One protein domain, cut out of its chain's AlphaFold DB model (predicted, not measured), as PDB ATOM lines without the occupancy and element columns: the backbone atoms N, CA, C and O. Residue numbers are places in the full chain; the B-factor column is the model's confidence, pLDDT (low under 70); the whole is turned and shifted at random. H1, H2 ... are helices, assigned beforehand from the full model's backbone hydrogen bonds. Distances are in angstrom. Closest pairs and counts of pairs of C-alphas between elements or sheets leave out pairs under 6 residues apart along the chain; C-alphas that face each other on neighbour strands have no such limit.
ATOM      1  N   ARG A 728     129.915 128.119 198.966       75.69
ATOM      2  CA  ARG A 728     130.417 129.170 199.864       75.69
ATOM      3  C   ARG A 728     131.897 129.445 199.700       75.69
ATOM      4  O   ARG A 728     132.278 130.615 199.693       75.69
ATOM      5  N   ILE A 729     132.708 128.396 199.579       73.00
ATOM      6  CA  ILE A 729     134.133 128.540 199.265       73.00
ATOM      7  C   ILE A 729     134.260 129.280 197.932       73.00
ATOM      8  O   ILE A 729     134.958 130.287 197.837       73.00
ATOM      9  N   TRP A 730     133.472 128.864 196.944       73.31
ATOM     10  CA  TRP A 730     133.422 129.493 195.639       73.31
ATOM     11  C   TRP A 730     132.943 130.949 195.699       73.31
ATOM     12  O   TRP A 730     133.580 131.825 195.122       73.31
ATOM     13  N   ALA A 731     131.882 131.261 196.445       70.75
ATOM     14  CA  ALA A 731     131.419 132.638 196.641       70.75
ATOM     15  C   ALA A 731     132.472 133.537 197.306       70.75
ATOM     16  O   ALA A 731     132.609 134.699 196.933       70.75
ATOM     17  N   ALA A 732     133.237 133.016 198.270       71.69
ATOM     18  CA  ALA A 732     134.328 133.766 198.886       71.69
ATOM     19  C   ALA A 732     135.453 134.055 197.882       71.69
ATOM     20  O   ALA A 732     135.881 135.202 197.772       71.69
ATOM     21  N   ILE A 733     135.865 133.044 197.108       73.88
ATOM     22  CA  ILE A 733     136.881 133.189 196.057       73.88
ATOM     23  C   ILE A 733     136.418 134.201 195.002       73.88
ATOM     24  O   ILE A 733     137.171 135.113 194.665       73.88
ATOM     25  N   LYS A 734     135.169 134.101 194.524       79.31
ATOM     26  CA  LYS A 734     134.581 135.048 193.563       79.31
ATOM     27  C   LYS A 734     134.569 136.478 194.088       79.31
ATOM     28  O   LYS A 734     135.010 137.385 193.391       79.31
ATOM     29  N   ARG A 735     134.062 136.693 195.304       80.31
ATOM     30  CA  ARG A 735     133.928 138.038 195.873       80.31
ATOM     31  C   ARG A 735     135.287 138.695 196.077       80.31
ATOM     32  O   ARG A 735     135.450 139.853 195.707       80.31
ATOM     33  N   GLU A 736     136.255 137.961 196.618       80.50
ATOM     34  CA  GLU A 736     137.610 138.488 196.797       80.50
ATOM     35  C   GLU A 736     138.279 138.762 195.448       80.50
ATOM     36  O   GLU A 736     138.884 139.812 195.264       80.50
ATOM     37  N   THR A 737     138.066 137.887 194.461       77.69
ATOM     38  CA  THR A 737     138.506 138.127 193.080       77.69
ATOM     39  C   THR A 737     137.957 139.446 192.534       77.69
ATOM     40  O   THR A 737     138.717 140.270 192.031       77.69
ATOM     41  N   LEU A 738     136.646 139.682 192.648       79.50
ATOM     42  CA  LEU A 738     136.026 140.919 192.166       79.50
ATOM     43  C   LEU A 738     136.528 142.150 192.926       79.50
ATOM     44  O   LEU A 738     136.671 143.214 192.331       79.50
ATOM     45  N   LYS A 739     136.830 142.009 194.218       79.38
ATOM     46  CA  LYS A 739     137.368 143.087 195.046       79.38
ATOM     47  C   LYS A 739     138.807 143.450 194.670       79.38
ATOM     48  O   LYS A 739     139.092 144.626 194.489       79.38
ATOM     49  N   VAL A 740     139.674 142.458 194.445       76.50
ATOM     50  CA  VAL A 740     141.042 142.656 193.925       76.50
ATOM     51  C   VAL A 740     141.019 143.434 192.605       76.50
ATOM     52  O   VAL A 740     141.821 144.347 192.408       76.50
ATOM     53  N   LEU A 741     140.072 143.110 191.720       79.88
ATOM     54  CA  LEU A 741     139.888 143.824 190.455       79.88
ATOM     55  C   LEU A 741     139.338 145.244 190.655       79.88
ATOM     56  O   LEU A 741     139.820 146.187 190.031       79.88
ATOM     57  N   GLN A 742     138.354 145.412 191.540       83.44
ATOM     58  CA  GLN A 742     137.724 146.700 191.843       83.44
ATOM     59  C   GLN A 742     138.679 147.684 192.536       83.44
ATOM     60  O   GLN A 742     138.610 148.885 192.279       83.44
ATOM     61  N   GLU A 743     139.581 147.197 193.386       80.00
ATOM     62  CA  GLU A 743     140.620 147.994 194.052       80.00
ATOM     63  C   GLU A 743     141.830 148.273 193.142       80.00
ATOM     64  O   GLU A 743     142.737 149.009 193.527       80.00
ATOM     65  N   GLY A 744     141.852 147.706 191.929       73.56
ATOM     66  CA  GLY A 744     142.953 147.862 190.978       73.56
ATOM     67  C   GLY A 744     144.246 147.174 191.422       73.56
ATOM     68  O   GLY A 744     145.319 147.518 190.933       73.56
ATOM     69  N   VAL A 745     144.155 146.215 192.350       68.62
ATOM     70  CA  VAL A 745     145.301 145.469 192.895       68.62
ATOM     71  C   VAL A 745     145.897 144.529 191.841       68.62
ATOM     72  O   VAL A 745     147.095 144.255 191.865       68.62
ATOM     73  N   SER A 746     145.082 144.048 190.898       69.81
ATOM     74  CA  SER A 746     145.519 143.252 189.748       69.81
ATOM     75  C   SER A 746     144.553 143.427 188.570       69.81
ATOM     76  O   SER A 746     143.445 143.941 188.735       69.81
ATOM     77  N   THR A 747     144.962 143.032 187.363       70.94
ATOM     78  CA  THR A 747     144.121 143.118 186.158       70.94
ATOM     79  C   THR A 747     143.270 141.853 185.950       70.94
ATOM     80  O   THR A 747     143.663 140.772 186.395       70.94
ATOM     81  N   PRO A 748     142.131 141.922 185.223       67.44
ATOM     82  CA  PRO A 748     141.323 140.740 184.895       67.44
ATOM     83  C   PRO A 748     142.132 139.607 184.260       67.44
ATOM     84  O   PRO A 748     141.881 138.453 184.577       67.44
ATOM     85  N   ALA A 749     143.138 139.949 183.444       58.00
ATOM     86  CA  ALA A 749     144.041 139.015 182.773       58.00
ATOM     87  C   ALA A 749     145.079 138.348 183.700       58.00
ATOM     88  O   ALA A 749     145.638 137.313 183.338       58.00
ATOM     89  N   GLU A 750     145.353 138.919 184.876       57.56
ATOM     90  CA  GLU A 750     146.316 138.401 185.861       57.56
ATOM     91  C   GLU A 750     145.641 137.606 186.981       57.56
ATOM     92  O   GLU A 750     146.191 136.599 187.436       57.56
ATOM     93  N   VAL A 751     144.426 138.005 187.378       64.06
ATOM     94  CA  VAL A 751     143.572 137.220 188.289       64.06
ATOM     95  C   VAL A 751     143.044 135.933 187.607       64.06
ATOM     96  O   VAL A 751     142.529 135.011 188.241       64.06
ATOM     97  N   ASP A 752     143.260 135.841 186.297       50.91
ATOM     98  CA  ASP A 752     142.866 134.823 185.324       50.91
ATOM     99  C   ASP A 752     143.560 133.450 185.434       50.91
ATOM    100  O   ASP A 752     144.106 132.923 184.465       50.91
ATOM    101  N   ARG A 753     143.572 132.838 186.618       48.72
ATOM    102  CA  ARG A 753     144.004 131.431 186.758       48.72
ATOM    103  C   ARG A 753     142.889 130.480 187.177       48.72
ATOM    104  O   ARG A 753     143.116 129.280 187.234       48.72
ATOM    105  N   CYS A 754     141.688 130.996 187.452       47.06
ATOM    106  CA  CYS A 754     140.610 130.221 188.076       47.06
ATOM    107  C   CYS A 754     139.364 129.987 187.194       47.06
ATOM    108  O   CYS A 754     138.407 129.430 187.709       47.06
ATOM    109  N   HIS A 755     139.334 130.411 185.918       54.19
ATOM    110  CA  HIS A 755     138.371 130.078 184.829       54.19
ATOM    111  C   HIS A 755     136.852 129.905 185.098       54.19
ATOM    112  O   HIS A 755     136.112 129.487 184.210       54.19
ATOM    113  N   MET A 756     136.321 130.243 186.268       60.69
ATOM    114  CA  MET A 756     134.980 129.792 186.659       60.69
ATOM    115  C   MET A 756     133.868 130.845 186.469       60.69
ATOM    116  O   MET A 756     132.715 130.454 186.327       60.69
ATOM    117  N   MET A 757     134.144 132.159 186.418       70.94
ATOM    118  CA  MET A 757     133.077 133.189 186.342       70.94
ATOM    119  C   MET A 757     132.526 133.447 184.929       70.94
ATOM    120  O   MET A 757     131.308 133.479 184.759       70.94
ATOM    121  N   ASP A 758     133.372 133.554 183.898       67.56
ATOM    122  CA  ASP A 758     132.894 133.751 182.513       67.56
ATOM    123  C   ASP A 758     132.240 132.491 181.920       67.56
ATOM    124  O   ASP A 758     131.461 132.601 180.971       67.56
ATOM    125  N   ASN A 759     132.532 131.304 182.473       65.00
ATOM    126  CA  ASN A 759     131.844 130.053 182.130       65.00
ATOM    127  C   ASN A 759     130.396 130.040 182.657       65.00
ATOM    128  O   ASN A 759     129.506 129.523 181.989       65.00
ATOM    129  N   VAL A 760     130.155 130.635 183.830       69.44
ATOM    130  CA  VAL A 760     128.814 130.780 184.430       69.44
ATOM    131  C   VAL A 760     128.026 131.920 183.768       69.44
ATOM    132  O   VAL A 760     126.806 131.839 183.614       69.44
ATOM    133  N   GLY A 761     128.725 132.971 183.337       74.12
ATOM    134  CA  GLY A 761     128.155 134.189 182.769       74.12
ATOM    135  C   GLY A 761     128.056 135.302 183.810       74.12
ATOM    136  O   GLY A 761     127.481 135.115 184.886       74.12
ATOM    137  N   LEU A 762     128.626 136.471 183.501       80.75
ATOM    138  CA  LEU A 762     128.774 137.565 184.476       80.75
ATOM    139  C   LEU A 762     127.442 138.195 184.906       80.75
ATOM    140  O   LEU A 762     127.345 138.748 185.997       80.75
ATOM    141  N   ASP A 763     126.402 138.047 184.090       77.94
ATOM    142  CA  ASP A 763     125.016 138.373 184.428       77.94
ATOM    143  C   ASP A 763     124.474 137.475 185.553       77.94
ATOM    144  O   ASP A 763     123.877 137.950 186.515       77.94
ATOM    145  N   THR A 764     124.722 136.167 185.466       74.19
ATOM    146  CA  THR A 764     124.318 135.194 186.488       74.19
ATOM    147  C   THR A 764     125.141 135.357 187.757       74.19
ATOM    148  O   THR A 764     124.581 135.308 188.849       74.19
ATOM    149  N   VAL A 765     126.442 135.631 187.629       77.31
ATOM    150  CA  VAL A 765     127.297 135.977 188.776       77.31
ATOM    151  C   VAL A 765     126.770 137.228 189.483       77.31
ATOM    152  O   VAL A 765     126.632 137.206 190.703       77.31
ATOM    153  N   SER A 766     126.410 138.270 188.729       81.00
ATOM    154  CA  SER A 766     125.826 139.495 189.279       81.00
ATOM    155  C   SER A 766     124.519 139.226 190.033       81.00
ATOM    156  O   SER A 766     124.391 139.619 191.191       81.00
ATOM    157  N   ASN A 767     123.592 138.462 189.448       75.81
ATOM    158  CA  ASN A 767     122.319 138.123 190.095       75.81
ATOM    159  C   ASN A 767     122.495 137.321 191.401       75.81
ATOM    160  O   ASN A 767     121.746 137.523 192.356       75.81
ATOM    161  N   ILE A 768     123.481 136.418 191.457       73.06
ATOM    162  CA  ILE A 768     123.790 135.634 192.664       73.06
ATOM    163  C   ILE A 768     124.387 136.530 193.760       73.06
ATOM    164  O   ILE A 768     123.967 136.454 194.914       73.06
ATOM    165  N   GLU A 769     125.347 137.394 193.419       76.38
ATOM    166  CA  GLU A 769     125.952 138.308 194.398       76.38
ATOM    167  C   GLU A 769     124.953 139.370 194.887       76.38
ATOM    168  O   GLU A 769     124.970 139.720 196.065       76.38
ATOM    169  N   GLU A 770     124.020 139.821 194.044       78.88
ATOM    170  CA  GLU A 770     122.909 140.704 194.432       78.88
ATOM    171  C   GLU A 770     122.050 140.073 195.545       78.88
ATOM    172  O   GLU A 770     121.711 140.731 196.534       78.88
ATOM    173  N   HIS A 771     121.753 138.773 195.432       71.62
ATOM    174  CA  HIS A 771     121.050 138.029 196.476       71.62
ATOM    175  C   HIS A 771     121.869 137.959 197.775       71.62
ATOM    176  O   HIS A 771     121.335 138.247 198.848       71.62
ATOM    177  N   TYR A 772     123.170 137.658 197.702       69.00
ATOM    178  CA  TYR A 772     124.031 137.589 198.890       69.00
ATOM    179  C   TYR A 772     124.264 138.940 199.568       69.00
ATOM    180  O   TYR A 772     124.304 138.995 200.798       69.00
ATOM    181  N   VAL A 773     124.381 140.033 198.809       77.06
ATOM    182  CA  VAL A 773     124.445 141.397 199.356       77.06
ATOM    183  C   VAL A 773     123.192 141.689 200.181       77.06
ATOM    184  O   VAL A 773     123.302 142.178 201.307       77.06
ATOM    185  N   LYS A 774     122.010 141.327 199.663       73.50
ATOM    186  CA  LYS A 774     120.726 141.527 200.346       73.50
ATOM    187  C   LYS A 774     120.551 140.626 201.571       73.50
ATOM    188  O   LYS A 774     120.116 141.111 202.609       73.50
ATOM    189  N   GLU A 775     120.884 139.340 201.465       69.31
ATOM    190  CA  GLU A 775     120.734 138.366 202.557       69.31
ATOM    191  C   GLU A 775     121.728 138.632 203.701       69.31
ATOM    192  O   GLU A 775     121.391 138.463 204.871       69.31
ATOM    193  N   ARG A 776     122.964 139.049 203.384       72.44
ATOM    194  CA  ARG A 776     124.083 139.074 204.347       72.44
ATOM    195  C   ARG A 776     124.589 140.465 204.718       72.44
ATOM    196  O   ARG A 776     125.528 140.564 205.505       72.44
ATOM    197  N   GLY A 777     124.014 141.527 204.153       71.75
ATOM    198  CA  GLY A 777     124.407 142.910 204.448       71.75
ATOM    199  C   GLY A 777     125.847 143.250 204.039       71.75
ATOM    200  O   GLY A 777     126.496 144.066 204.689       71.75
ATOM    201  N   ILE A 778     126.374 142.599 202.998       75.56
ATOM    202  CA  ILE A 778     127.749 142.809 202.514       75.56
ATOM    203  C   ILE A 778     127.797 144.075 201.640       75.56
ATOM    204  O   ILE A 778     126.817 144.434 200.991       75.56
ATOM    205  N   THR A 779     128.931 144.778 201.609       77.06
ATOM    206  CA  THR A 779     129.095 146.011 200.823       77.06
ATOM    207  C   THR A 779     128.979 145.765 199.314       77.06
ATOM    208  O   THR A 779     129.552 144.822 198.772       77.06
ATOM    209  N   ARG A 780     128.266 146.654 198.614       85.88
ATOM    210  CA  ARG A 780     127.877 146.487 197.200       85.88
ATOM    211  C   ARG A 780     128.938 146.916 196.173       85.88
ATOM    212  O   ARG A 780     128.797 146.631 194.992       85.88
ATOM    213  N   ALA A 781     130.032 147.538 196.615       80.88
ATOM    214  CA  ALA A 781     131.017 148.186 195.739       80.88
ATOM    215  C   ALA A 781     131.599 147.277 194.632       80.88
ATOM    216  O   ALA A 781     131.732 147.701 193.487       80.88
ATOM    217  N   HIS A 782     131.901 146.016 194.951       81.00
ATOM    218  CA  HIS A 782     132.421 145.033 193.991       81.00
ATOM    219  C   HIS A 782     131.373 144.619 192.941       81.00
ATOM    220  O   HIS A 782     131.704 144.390 191.777       81.00
ATOM    221  N   LEU A 783     130.101 144.553 193.346       84.62
ATOM    222  CA  LEU A 783     128.971 144.221 192.482       84.62
ATOM    223  C   LEU A 783     128.620 145.385 191.551       84.62
ATOM    224  O   LEU A 783     128.409 145.177 190.357       84.62
ATOM    225  N   ASP A 784     128.605 146.613 192.075       86.44
ATOM    226  CA  ASP A 784     128.367 147.818 191.279       86.44
ATOM    227  C   ASP A 784     129.462 147.980 190.212       86.44
ATOM    228  O   ASP A 784     129.158 148.196 189.037       86.44
ATOM    229  N   TRP A 785     130.722 147.726 190.580       88.19
ATOM    230  CA  TRP A 785     131.845 147.702 189.643       88.19
ATOM    231  C   TRP A 785     131.686 146.633 188.550       88.19
ATOM    232  O   TRP A 785     131.832 146.951 187.368       88.19
ATOM    233  N   LEU A 786     131.346 145.384 188.904       85.44
ATOM    234  CA  LEU A 786     131.114 144.308 187.927       85.44
ATOM    235  C   LEU A 786     129.993 144.688 186.945       85.44
ATOM    236  O   LEU A 786     130.115 144.496 185.729       85.44
ATOM    237  N   ASN A 787     128.911 145.263 187.473       88.06
ATOM    238  CA  ASN A 787     127.763 145.675 186.683       88.06
ATOM    239  C   ASN A 787     128.098 146.807 185.711       88.06
ATOM    240  O   ASN A 787     127.697 146.755 184.551       88.06
ATOM    241  N   GLU A 788     128.833 147.821 186.155       86.69
ATOM    242  CA  GLU A 788     129.189 148.975 185.327       86.69
ATOM    243  C   GLU A 788     130.220 148.651 184.250       86.69
ATOM    244  O   GLU A 788     130.092 149.127 183.122       86.69
ATOM    245  N   ASN A 789     131.198 147.802 184.568       82.00
ATOM    246  CA  ASN A 789     132.341 147.559 183.690       82.00
ATOM    247  C   ASN A 789     132.143 146.378 182.724       82.00
ATOM    248  O   ASN A 789     132.775 146.357 181.665       82.00
ATOM    249  N   TYR A 790     131.255 145.421 183.038       84.94
ATOM    250  CA  TYR A 790     131.085 144.196 182.236       84.94
ATOM    251  C   TYR A 790     129.629 143.866 181.895       84.94
ATOM    252  O   TYR A 790     129.308 143.704 180.714       84.94
ATOM    253  N   VAL A 791     128.722 143.850 182.879       85.69
ATOM    254  CA  VAL A 791     127.323 143.438 182.641       85.69
ATOM    255  C   VAL A 791     126.555 144.463 181.796       85.69
ATOM    256  O   VAL A 791     126.017 144.093 180.752       85.69
TER     257      VAL A 791
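This is residues 728 to 791 of the 1126 residues of an uncharacterized protein of Zasmidium cellare ATCC 36951 (UniProt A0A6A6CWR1). H3 and H4 form a helical hairpin, and H1 packs on H4 about perpendicular to it, near H3. From the end of H1 a long loop, residues 743 to 756, runs round the side away from the far end of H3 and comes back to H2, a short helix just before H3. The printed part has 64 residues with four named helices, H1, H2, H3 and H4 in chain order, and no named strand; the class is all helix. It is compact, with a radius of gyration of the C-alphas of 11.0 A and spans of 30 by 22 by 22 A.

H1, residues 728 to 742, begins at C-alpha 728 (130.417, 129.170, 199.864) and is 20.6 A long. H2, residues 757 to 760, measures 5.3 A. H3, residues 762 to 776, is 20.5 A long. H4, residues 781 to 791, is 14.4 A long and ends at C-alpha 791 (127.323, 143.438, 182.641).

H1 touches H4 about perpendicular, at 78 degrees; their closest C-alphas, of Lys 739 and His 782, are 5.4 A apart. H1 and H3 are near each other. H2 is close to H1 but not clearly touching, the closest C-alphas being those of Lys 734 and Met 757 at 7.6 A. H2 is also close to H3 but not clearly touching, with the C-alphas of Met 757 and Val 765 closest at 6.9 A. H2 and H4 are apart. H3 and H4 touch as a hairpin, at a shallow tilt of 19 degrees, opposite ways; the C-alphas of Asp 763 and Val 791 are closest, at 5.8 A. Each O i to N i+4 pair is within hydrogen-bond range in H1 and H3, and 6 of 7 are in H4; H2 is too short for such a pair.

The C-alphas farthest apart, of Ala 749 and Glu 775, are 30.6 A apart. The printed part has no cut. The link from H1 to H2 is long, with 14 residues; those from H2 to H3 and H3 to H4 are tight. The mean pLDDT of the printed part is 74.2, and 16 residues are under 70, among them 748 to 756.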